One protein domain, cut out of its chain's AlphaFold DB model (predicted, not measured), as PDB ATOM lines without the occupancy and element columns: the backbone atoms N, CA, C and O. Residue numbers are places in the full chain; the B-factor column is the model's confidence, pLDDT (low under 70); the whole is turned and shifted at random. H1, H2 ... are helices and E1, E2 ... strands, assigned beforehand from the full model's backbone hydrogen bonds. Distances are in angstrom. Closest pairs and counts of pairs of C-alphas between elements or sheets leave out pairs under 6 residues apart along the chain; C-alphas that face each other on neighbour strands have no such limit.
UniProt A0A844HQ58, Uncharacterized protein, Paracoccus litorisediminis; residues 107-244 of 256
ATOM      1  N   PRO A 107     -16.246  37.097 -43.517       90.94
ATOM      2  CA  PRO A 107     -14.903  36.777 -44.009       90.94
ATOM      3  C   PRO A 107     -14.364  35.463 -43.437       90.94
ATOM      4  O   PRO A 107     -13.681  34.704 -44.124       90.94
ATOM      5  N   ARG A 108     -14.700  35.163 -42.176       93.44
ATOM      6  CA  ARG A 108     -14.335  33.898 -41.542       93.44
ATOM      7  C   ARG A 108     -15.086  32.719 -42.157       93.44
ATOM      8  O   ARG A 108     -14.450  31.703 -42.425       93.44
ATOM      9  N   ALA A 109     -16.389  32.864 -42.401       94.31
ATOM     10  CA  ALA A 109     -17.215  31.841 -43.035       94.31
ATOM     11  C   ALA A 109     -16.657  31.431 -44.403       94.31
ATOM     12  O   ALA A 109     -16.458  30.244 -44.635       94.31
ATOM     13  N   VAL A 110     -16.299  32.397 -45.255       93.19
ATOM     14  CA  VAL A 110     -15.717  32.134 -46.585       93.19
ATOM     15  C   VAL A 110     -14.397  31.356 -46.483       93.19
ATOM     16  O   VAL A 110     -14.188  30.369 -47.190       93.19
ATOM     17  N   VAL A 111     -13.507  31.747 -45.563       94.25
ATOM     18  CA  VAL A 111     -12.216  31.061 -45.366       94.25
ATOM     19  C   VAL A 111     -12.390  29.648 -44.802       94.25
ATOM     20  O   VAL A 111     -11.645  28.741 -45.185       94.25
ATOM     21  N   GLU A 112     -13.327  29.448 -43.871       94.25
ATOM     22  CA  GLU A 112     -13.609  28.121 -43.311       94.25
ATOM     23  C   GLU A 112     -14.318  27.217 -44.335       94.25
ATOM     24  O   GLU A 112     -13.938  26.048 -44.462       94.25
ATOM     25  N   ALA A 113     -15.254  27.755 -45.123       94.75
ATOM     26  CA  ALA A 113     -15.999  27.020 -46.145       94.75
ATOM     27  C   ALA A 113     -15.095  26.455 -47.247       94.75
ATOM     28  O   ALA A 113     -15.239  25.293 -47.629       94.75
ATOM     29  N   ALA A 114     -14.085  27.219 -47.674       91.44
ATOM     30  CA  ALA A 114     -13.107  26.789 -48.677       91.44
ATOM     31  C   ALA A 114     -12.293  25.540 -48.269       91.44
ATOM     32  O   ALA A 114     -11.623  24.928 -49.100       91.44
ATOM     33  N   ARG A 115     -12.309  25.166 -46.983       90.62
ATOM     34  CA  ARG A 115     -11.579  24.008 -46.436       90.62
ATOM     35  C   ARG A 115     -12.482  22.807 -46.159       90.62
ATOM     36  O   ARG A 115     -11.992  21.782 -45.683       90.62
ATOM     37  N   MET A 116     -13.784  22.935 -46.392       92.00
ATOM     38  CA  MET A 116     -14.777  21.903 -46.116       92.00
ATOM     39  C   MET A 116     -15.270  21.267 -47.418       92.00
ATOM     40  O   MET A 116     -15.445  21.934 -48.430       92.00
ATOM     41  N   VAL A 117     -15.500  19.956 -47.371       88.75
ATOM     42  CA  VAL A 117     -16.139  19.194 -48.455       88.75
ATOM     43  C   VAL A 117     -17.656  19.225 -48.248       88.75
ATOM     44  O   VAL A 117     -18.094  19.195 -47.093       88.75
ATOM     45  N   GLY A 118     -18.447  19.241 -49.326       84.88
ATOM     46  CA  GLY A 118     -19.912  19.232 -49.241       84.88
ATOM     47  C   GLY A 118     -20.543  20.613 -49.040       84.88
ATOM     48  O   GLY A 118     -21.644  20.696 -48.506       84.88
ATOM     49  N   LEU A 119     -19.817  21.686 -49.379       92.00
ATOM     50  CA  LEU A 119     -20.288  23.079 -49.340       92.00
ATOM     51  C   LEU A 119     -20.283  23.716 -50.741       92.00
ATOM     52  O   LEU A 119     -19.995  24.903 -50.892       92.00
ATOM     53  N   GLU A 120     -20.507  22.922 -51.786       89.00
ATOM     54  CA  GLU A 120     -20.458  23.376 -53.178       89.00
ATOM     55  C   GLU A 120     -21.479  24.494 -53.432       89.00
ATOM     56  O   GLU A 120     -21.121  25.497 -54.040       89.00
ATOM     57  N   ASP A 121     -22.698  24.368 -52.895       86.69
ATOM     58  CA  ASP A 121     -23.748  25.385 -53.032       86.69
ATOM     59  C   ASP A 121     -23.384  26.696 -52.315       86.69
ATOM     60  O   ASP A 121     -23.646  27.776 -52.834       86.69
ATOM     61  N   PHE A 122     -22.735  26.620 -51.148       90.88
ATOM     62  CA  PHE A 122     -22.250  27.809 -50.440       90.88
ATOM     63  C   PHE A 122     -21.093  28.487 -51.186       90.88
ATOM     64  O   PHE A 122     -21.065  29.705 -51.307       90.88
ATOM     65  N   ASN A 123     -20.135  27.711 -51.701       90.56
ATOM     66  CA  ASN A 123     -18.969  28.248 -52.410       90.56
ATOM     67  C   ASN A 123     -19.302  28.779 -53.817       90.56
ATOM     68  O   ASN A 123     -18.512  29.541 -54.370       90.56
ATOM     69  N   ALA A 124     -20.421  28.350 -54.406       88.00
ATOM     70  CA  ALA A 124     -20.884  28.792 -55.719       88.00
ATOM     71  C   ALA A 124     -21.793  30.034 -55.671       88.00
ATOM     72  O   ALA A 124     -22.085  30.597 -56.723       88.00
ATOM     73  N   GLU A 125     -22.264  30.447 -54.491       83.62
ATOM     74  CA  GLU A 125     -23.136  31.615 -54.345       83.62
ATOM     75  C   GLU A 125     -22.313  32.913 -54.400       83.62
ATOM     76  O   GLU A 125     -21.397  33.127 -53.604       83.62
ATOM     77  N   GLU A 126     -22.641  33.776 -55.363       76.69
ATOM     78  CA  GLU A 126     -21.961  35.061 -55.591       76.69
ATOM     79  C   GLU A 126     -22.663  36.219 -54.868       76.69
ATOM     80  O   GLU A 126     -22.061  37.269 -54.630       76.69
ATOM     81  N   ASP A 127     -23.937  36.037 -54.508       72.94
ATOM     82  CA  ASP A 127     -24.725  37.043 -53.809       72.94
ATOM     83  C   ASP A 127     -24.408  37.039 -52.305       72.94
ATOM     84  O   ASP A 127     -24.830  36.164 -51.541       72.94
ATOM     85  N   GLU A 128     -23.672  38.064 -51.865       76.56
ATOM     86  CA  GLU A 128     -23.310  38.259 -50.460       76.56
ATOM     87  C   GLU A 128     -24.536  38.357 -49.534       76.56
ATOM     88  O   GLU A 128     -24.497  37.854 -48.407       76.56
ATOM     89  N   GLY A 129     -25.632  38.966 -49.996       66.00
ATOM     90  CA  GLY A 129     -26.877  39.070 -49.234       66.00
ATOM     91  C   GLY A 129     -27.481  37.691 -48.980       66.00
ATOM     92  O   GLY A 129     -27.803  37.349 -47.839       66.00
ATOM     93  N   ARG A 130     -27.520  36.836 -50.009       67.44
ATOM     94  CA  ARG A 130     -28.022  35.456 -49.875       67.44
ATOM     95  C   ARG A 130     -27.129  34.593 -48.987       67.44
ATOM     96  O   ARG A 130     -27.658  33.809 -48.194       67.44
ATOM     97  N   LEU A 131     -25.807  34.770 -49.045       82.25
ATOM     98  CA  LEU A 131     -24.869  34.122 -48.119       82.25
ATOM     99  C   LEU A 131     -25.141  34.521 -46.661       82.25
ATOM    100  O   LEU A 131     -25.244  33.653 -45.790       82.25
ATOM    101  N   LYS A 132     -25.284  35.825 -46.389       80.19
ATOM    102  CA  LYS A 132     -25.601  36.344 -45.049       80.19
ATOM    103  C   LYS A 132     -26.943  35.810 -44.553       80.19
ATOM    104  O   LYS A 132     -26.999  35.280 -43.444       80.19
ATOM    105  N   ALA A 133     -27.988  35.876 -45.375       71.12
ATOM    106  CA  ALA A 133     -29.318  35.384 -45.029       71.12
ATOM    107  C   ALA A 133     -29.307  33.886 -44.680       71.12
ATOM    108  O   ALA A 133     -29.856  33.482 -43.653       71.12
ATOM    109  N   ALA A 134     -28.611  33.063 -45.474       79.56
ATOM    110  CA  ALA A 134     -28.475  31.633 -45.202       79.56
ATOM    111  C   ALA A 134     -27.724  31.354 -43.887       79.56
ATOM    112  O   ALA A 134     -28.120  30.468 -43.129       79.56
ATOM    113  N   LEU A 135     -26.672  32.122 -43.582       89.19
ATOM    114  CA  LEU A 135     -25.922  32.002 -42.326       89.19
ATOM    115  C   LEU A 135     -26.749  32.422 -41.103       89.19
ATOM    116  O   LEU A 135     -26.656  31.758 -40.067       89.19
ATOM    117  N   ILE A 136     -27.556  33.479 -41.217       81.38
ATOM    118  CA  ILE A 136     -28.454  33.947 -40.148       81.38
ATOM    119  C   ILE A 136     -29.546  32.910 -39.877       81.38
ATOM    120  O   ILE A 136     -29.780  32.530 -38.728       81.38
ATOM    121  N   GLU A 137     -30.179  32.386 -40.927       77.69
ATOM    122  CA  GLU A 137     -31.211  31.359 -40.776       77.69
ATOM    123  C   GLU A 137     -30.626  30.054 -40.210       77.69
ATOM    124  O   GLU A 137     -31.213  29.451 -39.309       77.69
ATOM    125  N   ALA A 138     -29.430  29.651 -40.650       88.44
ATOM    126  CA  ALA A 138     -28.708  28.523 -40.065       88.44
ATOM    127  C   ALA A 138     -28.438  28.723 -38.563       88.44
ATOM    128  O   ALA A 138     -28.665  27.809 -37.765       88.44
ATOM    129  N   TYR A 139     -27.999  29.918 -38.157       91.94
ATOM    130  CA  TYR A 139     -27.786  30.265 -36.750       91.94
ATOM    131  C   TYR A 139     -29.082  30.151 -35.935       91.94
ATOM    132  O   TYR A 139     -29.094  29.505 -34.881       91.94
ATOM    133  N   ARG A 140     -30.194  30.691 -36.449       85.75
ATOM    134  CA  ARG A 140     -31.514  30.621 -35.803       85.75
ATOM    135  C   ARG A 140     -31.985  29.180 -35.599       85.75
ATOM    136  O   ARG A 140     -32.501  28.846 -34.537       85.75
ATOM    137  N   ARG A 141     -31.795  28.310 -36.594       85.94
ATOM    138  CA  ARG A 141     -32.187  26.894 -36.496       85.94
ATOM    139  C   ARG A 141     -31.319  26.122 -35.502       85.94
ATOM    140  O   ARG A 141     -31.839  25.348 -34.705       85.94
ATOM    141  N   ILE A 142     -30.004  26.346 -35.513       91.69
ATOM    142  CA  ILE A 142     -29.068  25.637 -34.627       91.69
ATOM    143  C   ILE A 142     -29.255  26.056 -33.165       91.69
ATOM    144  O   ILE A 142     -29.209  25.202 -32.283       91.69
ATOM    145  N   THR A 143     -29.506  27.337 -32.887       91.00
ATOM    146  CA  THR A 143     -29.743  27.837 -31.516       91.00
ATOM    147  C   THR A 143     -31.058  27.337 -30.906       91.00
ATOM    148  O   THR A 143     -31.211  27.332 -29.689       91.00
ATOM    149  N   GLN A 144     -31.992  26.820 -31.709       87.00
ATOM    150  CA  GLN A 144     -33.188  26.139 -31.196       87.00
ATOM    151  C   GLN A 144     -32.912  24.704 -30.728       87.00
ATOM    152  O   GLN A 144     -33.722  24.128 -29.997       87.00
ATOM    153  N   LEU A 145     -31.783  24.114 -31.127       87.56
ATOM    154  CA  LEU A 145     -31.411  22.771 -30.708       87.56
ATOM    155  C   LEU A 145     -30.969  22.768 -29.246       87.56
ATOM    156  O   LEU A 145     -30.234  23.644 -28.785       87.56
ATOM    157  N   ARG A 146     -31.349  21.708 -28.529       88.44
ATOM    158  CA  ARG A 146     -30.728  21.389 -27.247       88.44
ATOM    159  C   ARG A 146     -29.404  20.675 -27.499       88.44
ATOM    160  O   ARG A 146     -29.383  19.545 -27.990       88.44
ATOM    161  N   LEU A 147     -28.313  21.323 -27.114       90.69
ATOM    162  CA  LEU A 147     -26.974  20.749 -27.143       90.69
ATOM    163  C   LEU A 147     -26.485  20.487 -25.721       90.69
ATOM    164  O   LEU A 147     -26.931  21.102 -24.758       90.69
ATOM    165  N   THR A 148     -25.559  19.556 -25.583       90.62
ATOM    166  CA  THR A 148     -24.880  19.202 -24.345       90.62
ATOM    167  C   THR A 148     -23.392  19.134 -24.604       90.62
ATOM    168  O   THR A 148     -22.953  18.719 -25.676       90.62
ATOM    169  N   TYR A 149     -22.602  19.571 -23.634       90.12
ATOM    170  CA  TYR A 149     -21.154  19.536 -23.736       90.12
ATOM    171  C   TYR A 149     -20.524  19.278 -22.376       90.12
ATOM    172  O   TYR A 149     -21.099  19.576 -21.331       90.12
ATOM    173  N   GLU A 150     -19.316  18.729 -22.402       88.19
ATOM    174  CA  GLU A 150     -18.505  18.558 -21.207       88.19
ATOM    175  C   GLU A 150     -17.626  19.798 -21.001       88.19
ATOM    176  O   GLU A 150     -16.859  20.199 -21.881       88.19
ATOM    177  N   THR A 151     -17.739  20.431 -19.837       84.88
ATOM    178  CA  THR A 151     -16.924  21.591 -19.472       84.88
ATOM    179  C   THR A 151     -15.458  21.196 -19.343       84.88
ATOM    180  O   THR A 151     -15.122  20.220 -18.667       84.88
ATOM    181  N   THR A 152     -14.559  22.019 -19.871       75.12
ATOM    182  CA  THR A 152     -13.120  21.867 -19.641       75.12
ATOM    183  C   THR A 152     -12.738  22.410 -18.262       75.12
ATOM    184  O   THR A 152     -12.913  23.596 -17.995       75.12
ATOM    185  N   GLY A 153     -12.191  21.573 -17.376       75.94
ATOM    186  CA  GLY A 153     -11.711  22.014 -16.063       75.94
ATOM    187  C   GLY A 153     -11.271  20.867 -15.154       75.94
ATOM    188  O   GLY A 153     -11.345  19.700 -15.526       75.94
ATOM    189  N   ALA A 154     -10.835  21.193 -13.932       76.00
ATOM    190  CA  ALA A 154     -10.370  20.203 -12.948       76.00
ATOM    191  C   ALA A 154     -11.460  19.202 -12.510       76.00
ATOM    192  O   ALA A 154     -11.157  18.147 -11.956       76.00
ATOM    193  N   ARG A 155     -12.734  19.547 -12.728       81.75
ATOM    194  CA  ARG A 155     -13.897  18.686 -12.500       81.75
ATOM    195  C   ARG A 155     -14.852  18.845 -13.684       81.75
ATOM    196  O   ARG A 155     -15.698  19.737 -13.621       81.75
ATOM    197  N   PRO A 156     -14.696  18.050 -14.755       82.56
ATOM    198  CA  PRO A 156     -15.581  18.134 -15.906       82.56
ATOM    199  C   PRO A 156     -17.026  17.827 -15.499       82.56
ATOM    200  O   PRO A 156     -17.289  16.963 -14.654       82.56
ATOM    201  N   ARG A 157     -17.962  18.588 -16.059       85.44
ATOM    202  CA  ARG A 157     -19.403  18.450 -15.863       85.44
ATOM    203  C   ARG A 157     -20.093  18.536 -17.210       85.44
ATOM    204  O   ARG A 157     -19.638  19.249 -18.095       85.44
ATOM    205  N   TRP A 158     -21.202  17.824 -17.329       86.94
ATOM    206  CA  TRP A 158     -22.088  17.953 -18.473       86.94
ATOM    207  C   TRP A 158     -23.007  19.152 -18.264       86.94
ATOM    208  O   TRP A 158     -23.717  19.220 -17.259       86.94
ATOM    209  N   GLU A 159     -22.973  20.085 -19.206       88.56
ATOM    210  CA  GLU A 159     -23.841  21.257 -19.264       88.56
ATOM    211  C   GLU A 159     -24.706  21.204 -20.522       88.56
ATOM    212  O   GLU A 159     -24.356  20.548 -21.505       88.56
ATOM    213  N   SER A 160     -25.857  21.874 -20.477       87.25
ATOM    214  CA  SER A 160     -26.798  21.959 -21.594       87.25
ATOM    215  C   SER A 160     -26.877  23.388 -22.109       87.25
ATOM    216  O   SER A 160     -26.885  24.328 -21.321       87.25
ATOM    217  N   LEU A 161     -26.994  23.527 -23.424       87.62
ATOM    218  CA  LEU A 161     -27.307  24.759 -24.134       87.62
ATOM    219  C   LEU A 161     -28.684  24.578 -24.756       87.62
ATOM    220  O   LEU A 161     -28.903  23.638 -25.521       87.62
ATOM    221  N   ASP A 162     -29.619  25.447 -24.402       85.50
ATOM    222  CA  ASP A 162     -30.937  25.518 -25.019       85.50
ATOM    223  C   ASP A 162     -31.223  26.945 -25.487       85.50
ATOM    224  O   ASP A 162     -30.446  27.860 -25.209       85.50
ATOM    225  N   ALA A 163     -32.330  27.127 -26.210       81.81
ATOM    226  CA  ALA A 163     -32.706  28.403 -26.818       81.81
ATOM    227  C   ALA A 163     -32.615  29.600 -25.857       81.81
ATOM    228  O   ALA A 163     -32.161  30.663 -26.260       81.81
ATOM    229  N   ARG A 164     -32.964  29.421 -24.575       80.81
ATOM    230  CA  ARG A 164     -32.951  30.517 -23.591       80.81
ATOM    231  C   ARG A 164     -31.536  30.923 -23.210       80.81
ATOM    232  O   ARG A 164     -31.277  32.089 -22.966       80.81
ATOM    233  N   ILE A 165     -30.623  29.956 -23.144       83.94
ATOM    234  CA  ILE A 165     -29.220  30.225 -22.819       83.94
ATOM    235  C   ILE A 165     -28.554  30.996 -23.961       83.94
ATOM    236  O   ILE A 165     -27.701  31.839 -23.706       83.94
ATOM    237  N   TRP A 166     -28.951  30.728 -25.208       85.00
ATOM    238  CA  TRP A 166     -28.399  31.414 -26.373       85.00
ATOM    239  C   TRP A 166     -28.773  32.898 -26.450       85.00
ATOM    240  O   TRP A 166     -27.938  33.680 -26.891       85.00
ATOM    241  N   GLU A 167     -29.968  33.288 -25.993       77.31
ATOM    242  CA  GLU A 167     -30.431  34.690 -26.002       77.31
ATOM    243  C   GLU A 167     -29.529  35.622 -25.176       77.31
ATOM    244  O   GLU A 167     -29.298  36.764 -25.565       77.31
ATOM    245  N   ASP A 168     -28.964  35.116 -24.077       78.44
ATOM    246  CA  ASP A 168     -28.091  35.877 -23.172       78.44
ATOM    247  C   ASP A 168     -26.588  35.654 -23.448       78.44
ATOM    248  O   ASP A 168     -25.721  36.092 -22.681       78.44
ATOM    249  N   PHE A 169     -26.242  34.930 -24.517       82.50
ATOM    250  CA  PHE A 169     -24.879  34.456 -24.736       82.50
ATOM    251  C   PHE A 169     -24.010  35.520 -25.412       82.50
ATOM    252  O   PHE A 169     -24.240  35.912 -26.550       82.50
ATOM    253  N   THR A 170     -22.957  35.968 -24.731       85.31
ATOM    254  CA  THR A 170     -22.043  36.982 -25.274       85.31
ATOM    255  C   THR A 170     -20.923  36.360 -26.121       85.31
ATOM    256  O   THR A 170     -20.597  35.177 -25.955       85.31
ATOM    257  N   PRO A 171     -20.256  37.146 -26.992       84.06
ATOM    258  CA  PRO A 171     -19.055  36.692 -27.697       84.06
ATOM    259  C   PRO A 171     -17.971  36.165 -26.749       84.06
ATOM    260  O   PRO A 171     -17.372  35.121 -27.006       84.06
ATOM    261  N   ASP A 172     -17.771  36.826 -25.605       85.12
ATOM    262  CA  ASP A 172     -16.803  36.391 -24.595       85.12
ATOM    263  C   ASP A 172     -17.178  35.024 -24.007       85.12
ATOM    264  O   ASP A 172     -16.320  34.144 -23.901       85.12
ATOM    265  N   ALA A 173     -18.463  34.796 -23.706       85.38
ATOM    266  CA  ALA A 173     -18.950  33.499 -23.237       85.38
ATOM    267  C   ALA A 173     -18.726  32.388 -24.279       85.38
ATOM    268  O   ALA A 173     -18.356  31.265 -23.926       85.38
ATOM    269  N   PHE A 174     -18.851  32.705 -25.572       87.94
ATOM    270  CA  PHE A 174     -18.571  31.766 -26.663       87.94
ATOM    271  C   PHE A 174     -17.123  31.297 -26.699       87.94
ATOM    272  O   PHE A 174     -16.871  30.117 -26.954       87.94
ATOM    273  N   THR A 175     -16.168  32.167 -26.369       86.31
ATOM    274  CA  THR A 175     -14.749  31.781 -26.335       86.31
ATOM    275  C   THR A 175     -14.413  30.786 -25.220       86.31
ATOM    276  O   THR A 175     -13.450  30.029 -25.362       86.31
ATOM    277  N   ILE A 176     -15.218  30.749 -24.151       88.31
ATOM    278  CA  ILE A 176     -15.034  29.864 -22.989       88.31
ATOM    279  C   ILE A 176     -15.543  28.444 -23.279       88.31
ATOM    280  O   ILE A 176     -15.082  27.483 -22.657       88.31
ATOM    281  N   LEU A 177     -16.452  28.280 -24.247       89.69
ATOM    282  CA  LEU A 177     -16.939  26.961 -24.650       89.69
ATOM    283  C   LEU A 177     -15.786  26.057 -25.119       89.69
ATOM    284  O   LEU A 177     -14.801  26.546 -25.681       89.69
ATOM    285  N   PRO A 178     -15.907  24.724 -24.990       91.88
ATOM    286  CA  PRO A 178     -14.895  23.811 -25.502       91.88
ATOM    287  C   PRO A 178     -14.593  24.071 -26.983       91.88
ATOM    288  O   PRO A 178     -15.497  24.169 -27.814       91.88
ATOM    289  N   SER A 179     -13.310  24.120 -27.347       91.38
ATOM    290  CA  SER A 179     -12.882  24.435 -28.721       91.38
ATOM    291  C   SER A 179     -13.456  23.478 -29.776       91.38
ATOM    292  O   SER A 179     -13.690  23.875 -30.920       91.38
ATOM    293  N   ARG A 180     -13.726  22.221 -29.389       91.94
ATOM    294  CA  ARG A 180     -14.430  21.237 -30.224       91.94
ATOM    295  C   ARG A 180     -15.868  21.662 -30.517       91.94
ATOM    296  O   ARG A 180     -16.256  21.619 -31.679       91.94
ATOM    297  N   LEU A 181     -16.608  22.118 -29.503       93.44
ATOM    298  CA  LEU A 181     -17.983  22.596 -29.656       93.44
ATOM    299  C   LEU A 181     -18.031  23.861 -30.518       93.44
ATOM    300  O   LEU A 181     -18.791  23.906 -31.477       93.44
ATOM    301  N   GLN A 182     -17.162  24.846 -30.258       93.50
ATOM    302  CA  GLN A 182     -17.100  26.064 -31.080       93.50
ATOM    303  C   GLN A 182     -16.859  25.740 -32.564       93.50
ATOM    304  O   GLN A 182     -17.488  26.316 -33.450       93.50
ATOM    305  N   ARG A 183     -15.945  24.802 -32.852       93.62
ATOM    306  CA  ARG A 183     -15.669  24.357 -34.225       93.62
ATOM    307  C   ARG A 183     -16.853  23.599 -34.822       93.62
ATOM    308  O   ARG A 183     -17.138  23.781 -36.000       93.62
ATOM    309  N   ALA A 184     -17.525  22.759 -34.038       94.88
ATOM    310  CA  ALA A 184     -18.706  22.035 -34.489       94.88
ATOM    311  C   ALA A 184     -19.855  22.990 -34.838       94.88
ATOM    312  O   ALA A 184     -20.438  22.831 -35.901       94.88
ATOM    313  N   LEU A 185     -20.105  24.021 -34.024       95.69
ATOM    314  CA  LEU A 185     -21.132  25.038 -34.279       95.69
ATOM    315  C   LEU A 185     -20.864  25.827 -35.564       95.69
ATOM    316  O   LEU A 185     -21.758  25.948 -36.396       95.69
ATOM    317  N   ARG A 186     -19.623  26.286 -35.783       96.06
ATOM    318  CA  ARG A 186     -19.253  26.976 -37.034       96.06
ATOM    319  C   ARG A 186     -19.435  26.069 -38.254       96.06
ATOM    320  O   ARG A 186     -20.072  26.455 -39.229       96.06
ATOM    321  N   ARG A 187     -18.944  24.829 -38.185       96.12
ATOM    322  CA  ARG A 187     -19.113  23.856 -39.278       96.12
ATOM    323  C   ARG A 187     -20.581  23.530 -39.535       96.12
ATOM    324  O   ARG A 187     -20.977  23.460 -40.690       96.12
ATOM    325  N   ALA A 188     -21.370  23.355 -38.480       95.44
ATOM    326  CA  ALA A 188     -22.798  23.096 -38.573       95.44
ATOM    327  C   ALA A 188     -23.526  24.264 -39.245       95.44
ATOM    328  O   ALA A 188     -24.340  24.029 -40.128       95.44
ATOM    329  N   GLN A 189     -23.181  25.509 -38.898       96.38
ATOM    330  CA  GLN A 189     -23.750  26.696 -39.536       96.38
ATOM    331  C   GLN A 189     -23.454  26.739 -41.037       96.38
ATOM    332  O   GLN A 189     -24.357  27.012 -41.818       96.38
ATOM    333  N   LEU A 190     -22.220  26.429 -41.450       96.81
ATOM    334  CA  LEU A 190     -21.849  26.366 -42.868       96.81
ATOM    335  C   LEU A 190     -22.581  25.246 -43.611       96.81
ATOM    336  O   LEU A 190     -23.102  25.473 -44.700       96.81
ATOM    337  N   THR A 191     -22.636  24.050 -43.022       95.12
ATOM    338  CA  THR A 191     -23.361  22.913 -43.599       95.12
ATOM    339  C   THR A 191     -24.843  23.237 -43.762       95.12
ATOM    340  O   THR A 191     -25.385  23.049 -44.846       95.12
ATOM    341  N   GLU A 192     -25.483  23.803 -42.739       91.94
ATOM    342  CA  GLU A 192     -26.892  24.187 -42.808       91.94
ATOM    343  C   GLU A 192     -27.133  25.315 -43.811       91.94
ATOM    344  O   GLU A 192     -28.083  25.248 -44.584       91.94
ATOM    345  N   ALA A 193     -26.259  26.324 -43.853       90.69
ATOM    346  CA  ALA A 193     -26.360  27.410 -44.821       90.69
ATOM    347  C   ALA A 193     -26.261  26.885 -46.262       90.69
ATOM    348  O   ALA A 193     -27.066  27.275 -47.104       90.69
ATOM    349  N   SER A 194     -25.343  25.952 -46.544       91.38
ATOM    350  CA  SER A 194     -25.245  25.308 -47.861       91.38
ATOM    351  C   SER A 194     -26.522  24.540 -48.220       91.38
ATOM    352  O   SER A 194     -26.995  24.616 -49.352       91.38
ATOM    353  N   GLU A 195     -27.126  23.843 -47.257       87.25
ATOM    354  CA  GLU A 195     -28.388  23.121 -47.452       87.25
ATOM    355  C   GLU A 195     -29.572  24.071 -47.701       87.25
ATOM    356  O   GLU A 195     -30.413  23.795 -48.560       87.25
ATOM    357  N   ILE A 196     -29.620  25.208 -46.998       81.62
ATOM    358  CA  ILE A 196     -30.618  26.269 -47.201       81.62
ATOM    359  C   ILE A 196     -30.487  26.866 -48.605       81.62
ATOM    360  O   ILE A 196     -31.491  26.992 -49.311       81.62
ATOM    361  N   LEU A 197     -29.262  27.185 -49.036       80.38
ATOM    362  CA  LEU A 197     -28.989  27.717 -50.375       80.38
ATOM    363  C   LEU A 197     -29.409  26.719 -51.462       80.38
ATOM    364  O   LEU A 197     -30.097  27.095 -52.417       80.38
ATOM    365  N   ARG A 198     -29.115  25.427 -51.261       81.12
ATOM    366  CA  ARG A 198     -29.574  24.338 -52.139       81.12
ATOM    367  C   ARG A 198     -31.102  24.222 -52.190       81.12
ATOM    368  O   ARG A 198     -31.677  23.908 -53.238       81.12
ATOM    369  N   GLY A 199     -31.775  24.482 -51.067       62.09
ATOM    370  CA  GLY A 199     -33.224  24.373 -50.867       62.09
ATOM    371  C   GLY A 199     -34.092  25.245 -51.779       62.09
ATOM    372  O   GLY A 199     -35.285  24.972 -51.918       62.09
ATOM    373  N   ASN A 200     -33.513  26.220 -52.485       51.34
ATOM    374  CA  ASN A 200     -34.246  27.040 -53.453       51.34
ATOM    375  C   ASN A 200     -34.399  26.364 -54.838       51.34
ATOM    376  O   ASN A 200     -35.385  26.591 -55.539       51.34
ATOM    377  N   ALA A 201     -33.497  25.453 -55.230       49.28
ATOM    378  CA  ALA A 201     -33.598  24.754 -56.519       49.28
ATOM    379  C   ALA A 201     -34.741  23.719 -56.542       49.28
ATOM    380  O   ALA A 201     -35.440  23.570 -57.544       49.28
ATOM    381  N   TYR A 202     -34.968  23.025 -55.425       49.06
ATOM    382  CA  TYR A 202     -36.036  22.029 -55.283       49.06
ATOM    383  C   TYR A 202     -37.409  22.672 -55.064       49.06
ATOM    384  O   TYR A 202     -38.379  22.267 -55.705       49.06
ATOM    385  N   ALA A 203     -37.492  23.706 -54.218       44.81
ATOM    386  CA  ALA A 203     -38.724  24.464 -54.011       44.81
ATOM    387  C   ALA A 203     -39.198  25.144 -55.309       44.81
ATOM    388  O   ALA A 203     -40.386  25.095 -55.620       44.81
ATOM    389  N   SER A 204     -38.273  25.676 -56.117       45.88
ATOM    390  CA  SER A 204     -38.567  26.229 -57.447       45.88
ATOM    391  C   SER A 204     -39.081  25.168 -58.436       45.88
ATOM    392  O   SER A 204     -40.065  25.406 -59.134       45.88
ATOM    393  N   LYS A 205     -38.511  23.951 -58.449       50.91
ATOM    394  CA  LYS A 205     -38.997  22.833 -59.290       50.91
ATOM    395  C   LYS A 205     -40.386  22.327 -58.880       50.91
ATOM    396  O   LYS A 205     -41.200  22.018 -59.749       50.91
ATOM    397  N   ILE A 206     -40.681  22.291 -57.580       46.56
ATOM    398  CA  ILE A 206     -42.013  21.949 -57.053       46.56
ATOM    399  C   ILE A 206     -43.022  23.063 -57.369       46.56
ATOM    400  O   ILE A 206     -44.128  22.766 -57.817       46.56
ATOM    401  N   ALA A 207     -42.636  24.335 -57.216       46.06
ATOM    402  CA  ALA A 207     -43.450  25.483 -57.626       46.06
ATOM    403  C   ALA A 207     -43.710  25.498 -59.146       46.06
ATOM    404  O   ALA A 207     -44.782  25.908 -59.586       46.06
ATOM    405  N   ALA A 208     -42.771  24.978 -59.941       52.81
ATOM    406  CA  ALA A 208     -42.918  24.746 -61.379       52.81
ATOM    407  C   ALA A 208     -43.695  23.455 -61.733       52.81
ATOM    408  O   ALA A 208     -43.854  23.144 -62.913       52.81
ATOM    409  N   GLY A 209     -44.182  22.696 -60.743       44.41
ATOM    410  CA  GLY A 209     -45.008  21.499 -60.944       44.41
ATOM    411  C   GLY A 209     -44.254  20.243 -61.398       44.41
ATOM    412  O   GLY A 209     -44.881  19.285 -61.851       44.41
ATOM    413  N   ILE A 210     -42.924  20.214 -61.291       52.28
ATOM    414  CA  ILE A 210     -42.095  19.083 -61.731       52.28
ATOM    415  C   ILE A 210     -42.086  18.007 -60.634       52.28
ATOM    416  O   ILE A 210     -41.474  18.180 -59.585       52.28
ATOM    417  N   GLN A 211     -42.770  16.881 -60.878       47.84
ATOM    418  CA  GLN A 211     -42.892  15.765 -59.920       47.84
ATOM    419  C   GLN A 211     -41.771  14.721 -60.030       47.84
ATOM    420  O   GLN A 211     -41.490  14.003 -59.072       47.84
ATOM    421  N   SER A 212     -41.108  14.631 -61.180       57.44
ATOM    422  CA  SER A 212     -39.968  13.740 -61.376       57.44
ATOM    423  C   SER A 212     -39.092  14.226 -62.518       57.44
ATOM    424  O   SER A 212     -39.613  14.660 -63.545       57.44
ATOM    425  N   GLU A 213     -37.783  14.091 -62.368       54.09
ATOM    426  CA  GLU A 213     -36.811  14.353 -63.426       54.09
ATOM    427  C   GLU A 213     -35.937  13.115 -63.614       54.09
ATOM    428  O   GLU A 213     -35.458  12.519 -62.647       54.09
ATOM    429  N   THR A 214     -35.761  12.711 -64.869       48.50
ATOM    430  CA  THR A 214     -34.910  11.580 -65.236       48.50
ATOM    431  C   THR A 214     -33.681  12.122 -65.947       48.50
ATOM    432  O   THR A 214     -33.796  12.704 -67.025       48.50
ATOM    433  N   ILE A 215     -32.508  11.936 -65.341       46.69
ATOM    434  CA  ILE A 215     -31.219  12.317 -65.924       46.69
ATOM    435  C   ILE A 215     -30.497  11.022 -66.291       46.69
ATOM    436  O   ILE A 215     -30.045  10.271 -65.426       46.69
ATOM    437  N   GLY A 216     -30.425  10.743 -67.594       66.31
ATOM    438  CA  GLY A 216     -29.906   9.472 -68.097       66.31
ATOM    439  C   GLY A 216     -30.805   8.302 -67.690       66.31
ATOM    440  O   GLY A 216     -31.965   8.249 -68.089       66.31
ATOM    441  N   GLU A 217     -30.271   7.372 -66.897       59.75
ATOM    442  CA  GLU A 217     -30.983   6.169 -66.429       59.75
ATOM    443  C   GLU A 217     -31.601   6.330 -65.026       59.75
ATOM    444  O   GLU A 217     -32.386   5.490 -64.590       59.75
ATOM    445  N   ALA A 218     -31.258   7.402 -64.302       34.12
ATOM    446  CA  ALA A 218     -31.699   7.621 -62.930       34.12
ATOM    447  C   ALA A 218     -32.906   8.568 -62.886       34.12
ATOM    448  O   ALA A 218     -32.850   9.684 -63.404       34.12
ATOM    449  N   SER A 219     -33.993   8.126 -62.245       39.28
ATOM    450  CA  SER A 219     -35.199   8.930 -62.029       39.28
ATOM    451  C   SER A 219     -35.262   9.420 -60.584       39.28
ATOM    452  O   SER A 219     -35.226   8.620 -59.648       39.28
ATOM    453  N   ILE A 220     -35.358  10.737 -60.404       47.69
ATOM    454  CA  ILE A 220     -35.509  11.389 -59.102       47.69
ATOM    455  C   ILE A 220     -36.952  11.878 -59.000       47.69
ATOM    456  O   ILE A 220     -37.397  12.695 -59.803       47.69
ATOM    457  N   THR A 221     -37.701  11.364 -58.022       52.31
ATOM    458  CA  THR A 221     -39.072  11.813 -57.731       52.31
ATOM    459  C   THR A 221     -39.038  12.896 -56.658       52.31
ATOM    460  O   THR A 221     -38.565  12.651 -55.548       52.31
ATOM    461  N   PHE A 222     -39.574  14.075 -56.965       47.56
ATOM    462  CA  PHE A 222     -39.701  15.180 -56.021       47.56
ATOM    463  C   PHE A 222     -41.056  15.060 -55.315       47.56
ATOM    464  O   PHE A 222     -42.107  15.256 -55.925       47.56
ATOM    465  N   ARG A 223     -41.058  14.695 -54.028       46.69
ATOM    466  CA  ARG A 223     -42.279  14.703 -53.210       46.69
ATOM    467  C   ARG A 223     -42.338  15.987 -52.395       46.69
ATOM    468  O   ARG A 223     -41.385  16.315 -51.694       46.69
ATOM    469  N   ALA A 224     -43.475  16.673 -52.475       40.97
ATOM    470  CA  ALA A 224     -43.835  17.759 -51.576       40.97
ATOM    471  C   ALA A 224     -44.181  17.168 -50.207       40.97
ATOM    472  O   ALA A 224     -45.347  17.031 -49.855       40.97
ATOM    473  N   ASP A 225     -43.160  16.758 -49.465       37.69
ATOM    474  CA  ASP A 225     -43.308  16.523 -48.041       37.69
ATOM    475  C   ASP A 225     -42.349  17.466 -47.327       37.69
ATOM    476  O   ASP A 225     -41.137  17.245 -47.273       37.69
ATOM    477  N   ALA A 226     -42.905  18.561 -46.809       41.94
ATOM    478  CA  ALA A 226     -42.181  19.553 -46.021       41.94
ATOM    479  C   ALA A 226     -41.560  18.951 -44.738       41.94
ATOM    480  O   ALA A 226     -40.841  19.645 -44.022       41.94
ATOM    481  N   SER A 227     -41.808  17.668 -44.448       35.09
ATOM    482  CA  SER A 227     -41.321  16.972 -43.259       35.09
ATOM    483  C   SER A 227     -40.252  15.896 -43.493       35.09
ATOM    484  O   SER A 227     -39.886  15.249 -42.516       35.09
ATOM    485  N   ILE A 228     -39.748  15.648 -44.715       38.56
ATOM    486  CA  ILE A 228     -38.814  14.511 -44.948       38.56
ATOM    487  C   ILE A 228     -37.349  14.914 -45.222       38.56
ATOM    488  O   ILE A 228     -36.459  14.089 -45.028       38.56
ATOM    489  N   SER A 229     -37.031  16.170 -45.555       39.97
ATOM    490  CA  SER A 229     -35.624  16.645 -45.576       39.97
ATOM    491  C   SER A 229     -35.214  17.449 -44.337       39.97
ATOM    492  O   SER A 229     -34.039  17.762 -44.156       39.97
ATOM    493  N   SER A 230     -36.181  17.773 -43.482       39.84
ATOM    494  CA  SER A 230     -35.996  18.561 -42.273       39.84
ATOM    495  C   SER A 230     -35.831  17.606 -41.095       39.84
ATOM    496  O   SER A 230     -36.793  16.975 -40.656       39.84
ATOM    497  N   GLY A 231     -34.602  17.444 -40.612       45.94
ATOM    498  CA  GLY A 231     -34.355  16.812 -39.323       45.94
ATOM    499  C   GLY A 231     -35.100  17.550 -38.207       45.94
ATOM    500  O   GLY A 231     -35.671  18.628 -38.394       45.94
ATOM    501  N   THR A 232     -35.135  16.945 -37.024       48.47
ATOM    502  CA  THR A 232     -35.791  17.507 -35.841       48.47
ATOM    503  C   THR A 232     -35.461  19.006 -35.691       48.47
ATOM    504  O   THR A 232     -34.292  19.355 -35.565       48.47
ATOM    505  N   HIS A 233     -36.484  19.874 -35.684       55.94
ATOM    506  CA  HIS A 233     -36.400  21.350 -35.579       55.94
ATOM    507  C   HIS A 233     -35.994  22.156 -36.830       55.94
ATOM    508  O   HIS A 233     -35.541  23.288 -36.687       55.94
ATOM    509  N   GLY A 234     -36.180  21.660 -38.058       69.25
ATOM    510  CA  GLY A 234     -35.909  22.503 -39.238       69.25
ATOM    511  C   GLY A 234     -34.489  22.389 -39.786       69.25
ATOM    512  O   GLY A 234     -34.171  23.086 -40.745       69.25
ATOM    513  N   VAL A 235     -33.646  21.553 -39.173       81.62
ATOM    514  CA  VAL A 235     -32.200  21.435 -39.428       81.62
ATOM    515  C   VAL A 235     -31.911  20.212 -40.297       81.62
ATOM    516  O   VAL A 235     -32.483  19.147 -40.070       81.62
ATOM    517  N   SER A 236     -31.010  20.313 -41.273       84.56
ATOM    518  CA  SER A 236     -30.681  19.189 -42.159       84.56
ATOM    519  C   SER A 236     -30.027  18.009 -41.421       84.56
ATOM    520  O   SER A 236     -29.322  18.163 -40.418       84.56
ATOM    521  N   THR A 237     -30.190  16.795 -41.958       83.81
ATOM    522  CA  THR A 237     -29.534  15.583 -41.432       83.81
ATOM    523  C   THR A 237     -28.006  15.703 -41.431       83.81
ATOM    524  O   THR A 237     -27.349  15.192 -40.524       83.81
ATOM    525  N   TYR A 238     -27.425  16.399 -42.416       86.75
ATOM    526  CA  TYR A 238     -25.982  16.642 -42.488       86.75
ATOM    527  C   TYR A 238     -25.509  17.551 -41.352       86.75
ATOM    528  O   TYR A 238     -24.527  17.234 -40.679       86.75
ATOM    529  N   THR A 239     -26.247  18.625 -41.069       90.12
ATOM    530  CA  THR A 239     -25.988  19.497 -39.915       90.12
ATOM    531  C   THR A 239     -26.112  18.728 -38.600       90.12
ATOM    532  O   THR A 239     -25.237  18.823 -37.738       90.12
ATOM    533  N   MET A 240     -27.137  17.880 -38.466       88.69
ATOM    534  CA  MET A 240     -27.298  17.012 -37.294       88.69
ATOM    535  C   MET A 240     -26.145  16.013 -37.138       88.69
ATOM    536  O   MET A 240     -25.719  15.743 -36.017       88.69
ATOM    537  N   ALA A 241     -25.588  15.497 -38.237       88.38
ATOM    538  CA  ALA A 241     -24.413  14.630 -38.192       88.38
ATOM    539  C   ALA A 241     -23.174  15.375 -37.664       88.38
ATOM    540  O   ALA A 241     -22.429  14.819 -36.852       88.38
ATOM    541  N   VAL A 242     -22.985  16.643 -38.053       91.50
ATOM    542  CA  VAL A 242     -21.907  17.501 -37.527       91.50
ATOM    543  C   VAL A 242     -22.063  17.747 -36.021       91.50
ATOM    544  O   VAL A 242     -21.063  17.764 -35.304       91.50
ATOM    545  N   LEU A 243     -23.300  17.893 -35.535       91.62
ATOM    546  CA  LEU A 243     -23.615  18.144 -34.121       91.62
ATOM    547  C   LEU A 243     -23.865  16.874 -33.292       91.62
ATOM    548  O   LEU A 243     -24.172  16.976 -32.107       91.62
ATOM    549  N   SER A 244     -23.714  15.684 -33.876       88.12
ATOM    550  CA  SER A 244     -24.103  14.409 -33.252       88.12
ATOM    551  C   SER A 244     -23.443  14.135 -31.894       88.12
ATOM    552  O   SER A 244     -24.089  13.580 -31.012       88.12
TER     553      SER A 244
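AT A GLANCE: This is residues 107 to 244 of the 256 residues of an uncharacterized protein of Paracoccus litorisediminis (UniProt A0A844HQ58). One long helix, H6, is the axis of the model; H3 crosses it steeply, short H1 and H2 pack on it, and H7 packs alongside it. The hairpin E1 and E2, with H4 and H5, lies toward H6's first residues, and the hairpin E3 and E4 lies beyond its last ones; residues 168 to 173 and 214 to 219 stick out. The printed part has 138 residues, with seven named helices and four named strands in the order H1 H2 H3 E1 E2 H4 H5 H6 E3 E4 H7; the two sheets, E1 - E2 and E3 - E4, are antiparallel, and the class is mostly helix. The whole is only just loose, close to compact, with a radius of gyration of the C-alphas of 17.5 A, and spans 59 by 30 by 27 A.

HOW THE PARTS SIT: H1, residues 107 to 113, only just touches residues 186 to 190 of the hub H6, residues 179 to 207, with 3 pairs of C-alphas within 8 A; the closest C-alphas, of Ala 113 and Leu 190, are 6.7 A apart. H2, residues 120 to 124, touches H6 at Phe 122 and Ser 194, closest C-alphas 4.7 A. H3, residues 128 to 143, touches H6 at a steep tilt of 63 degrees, opposite ways, with the C-alphas of Ala 134 and Ala 193 closest at 4.7 A. E1, residues 147 to 150, and E2, residues 158 to 161, form a hairpin, with N 149 and O 159 2.9 A apart, within hydrogen-bond range. H4, residues 163 to 167, is close to but not clearly touching H3, closest C-alphas Thr 143 and Ala 163, 5.6 A. H5, residues 171 to 176, is close to but not clearly touching H6, closest C-alphas Phe 174 and Gln 182, 7.4 A. E3, residues 212 to 215, and E4, residues 218 to 221, form a hairpin, with N 213 and O 220 2.9 A apart, within hydrogen-bond range; E4 and H6 are apart. H7, residues 237 to 242, touches H6 at a shallow tilt of 15 degrees, opposite ways, closest C-alphas Ala 188 and Thr 239, 5.0 A. Every O i to N i+4 pair is within hydrogen-bond range in H1, H2, H3, H4 and H7, against 1 of 2 in H5 and 22 of 25 in H6.

IN THESE COORDINATES: H1 begins at C-alpha 107, (-14.903, 36.777, -44.009). H3 is 22.6 A long. H6 runs 42.1 A from C-alpha 179 at (-12.882, 24.435, -28.721) to C-alpha 207 at (-43.450, 25.483, -57.626). H7 ends at C-alpha 242, (-21.907, 17.501, -37.527).

THE WHOLE: The two C-alphas farthest apart, of Ala 154 and Gly 216, are 59.5 A apart. The printed part has no cut. The link from E4 to H7, residues 222 to 236, is long. Mean pLDDT of the printed part is 76.8, and residues 129 to 130 and 199 to 234 are under 70.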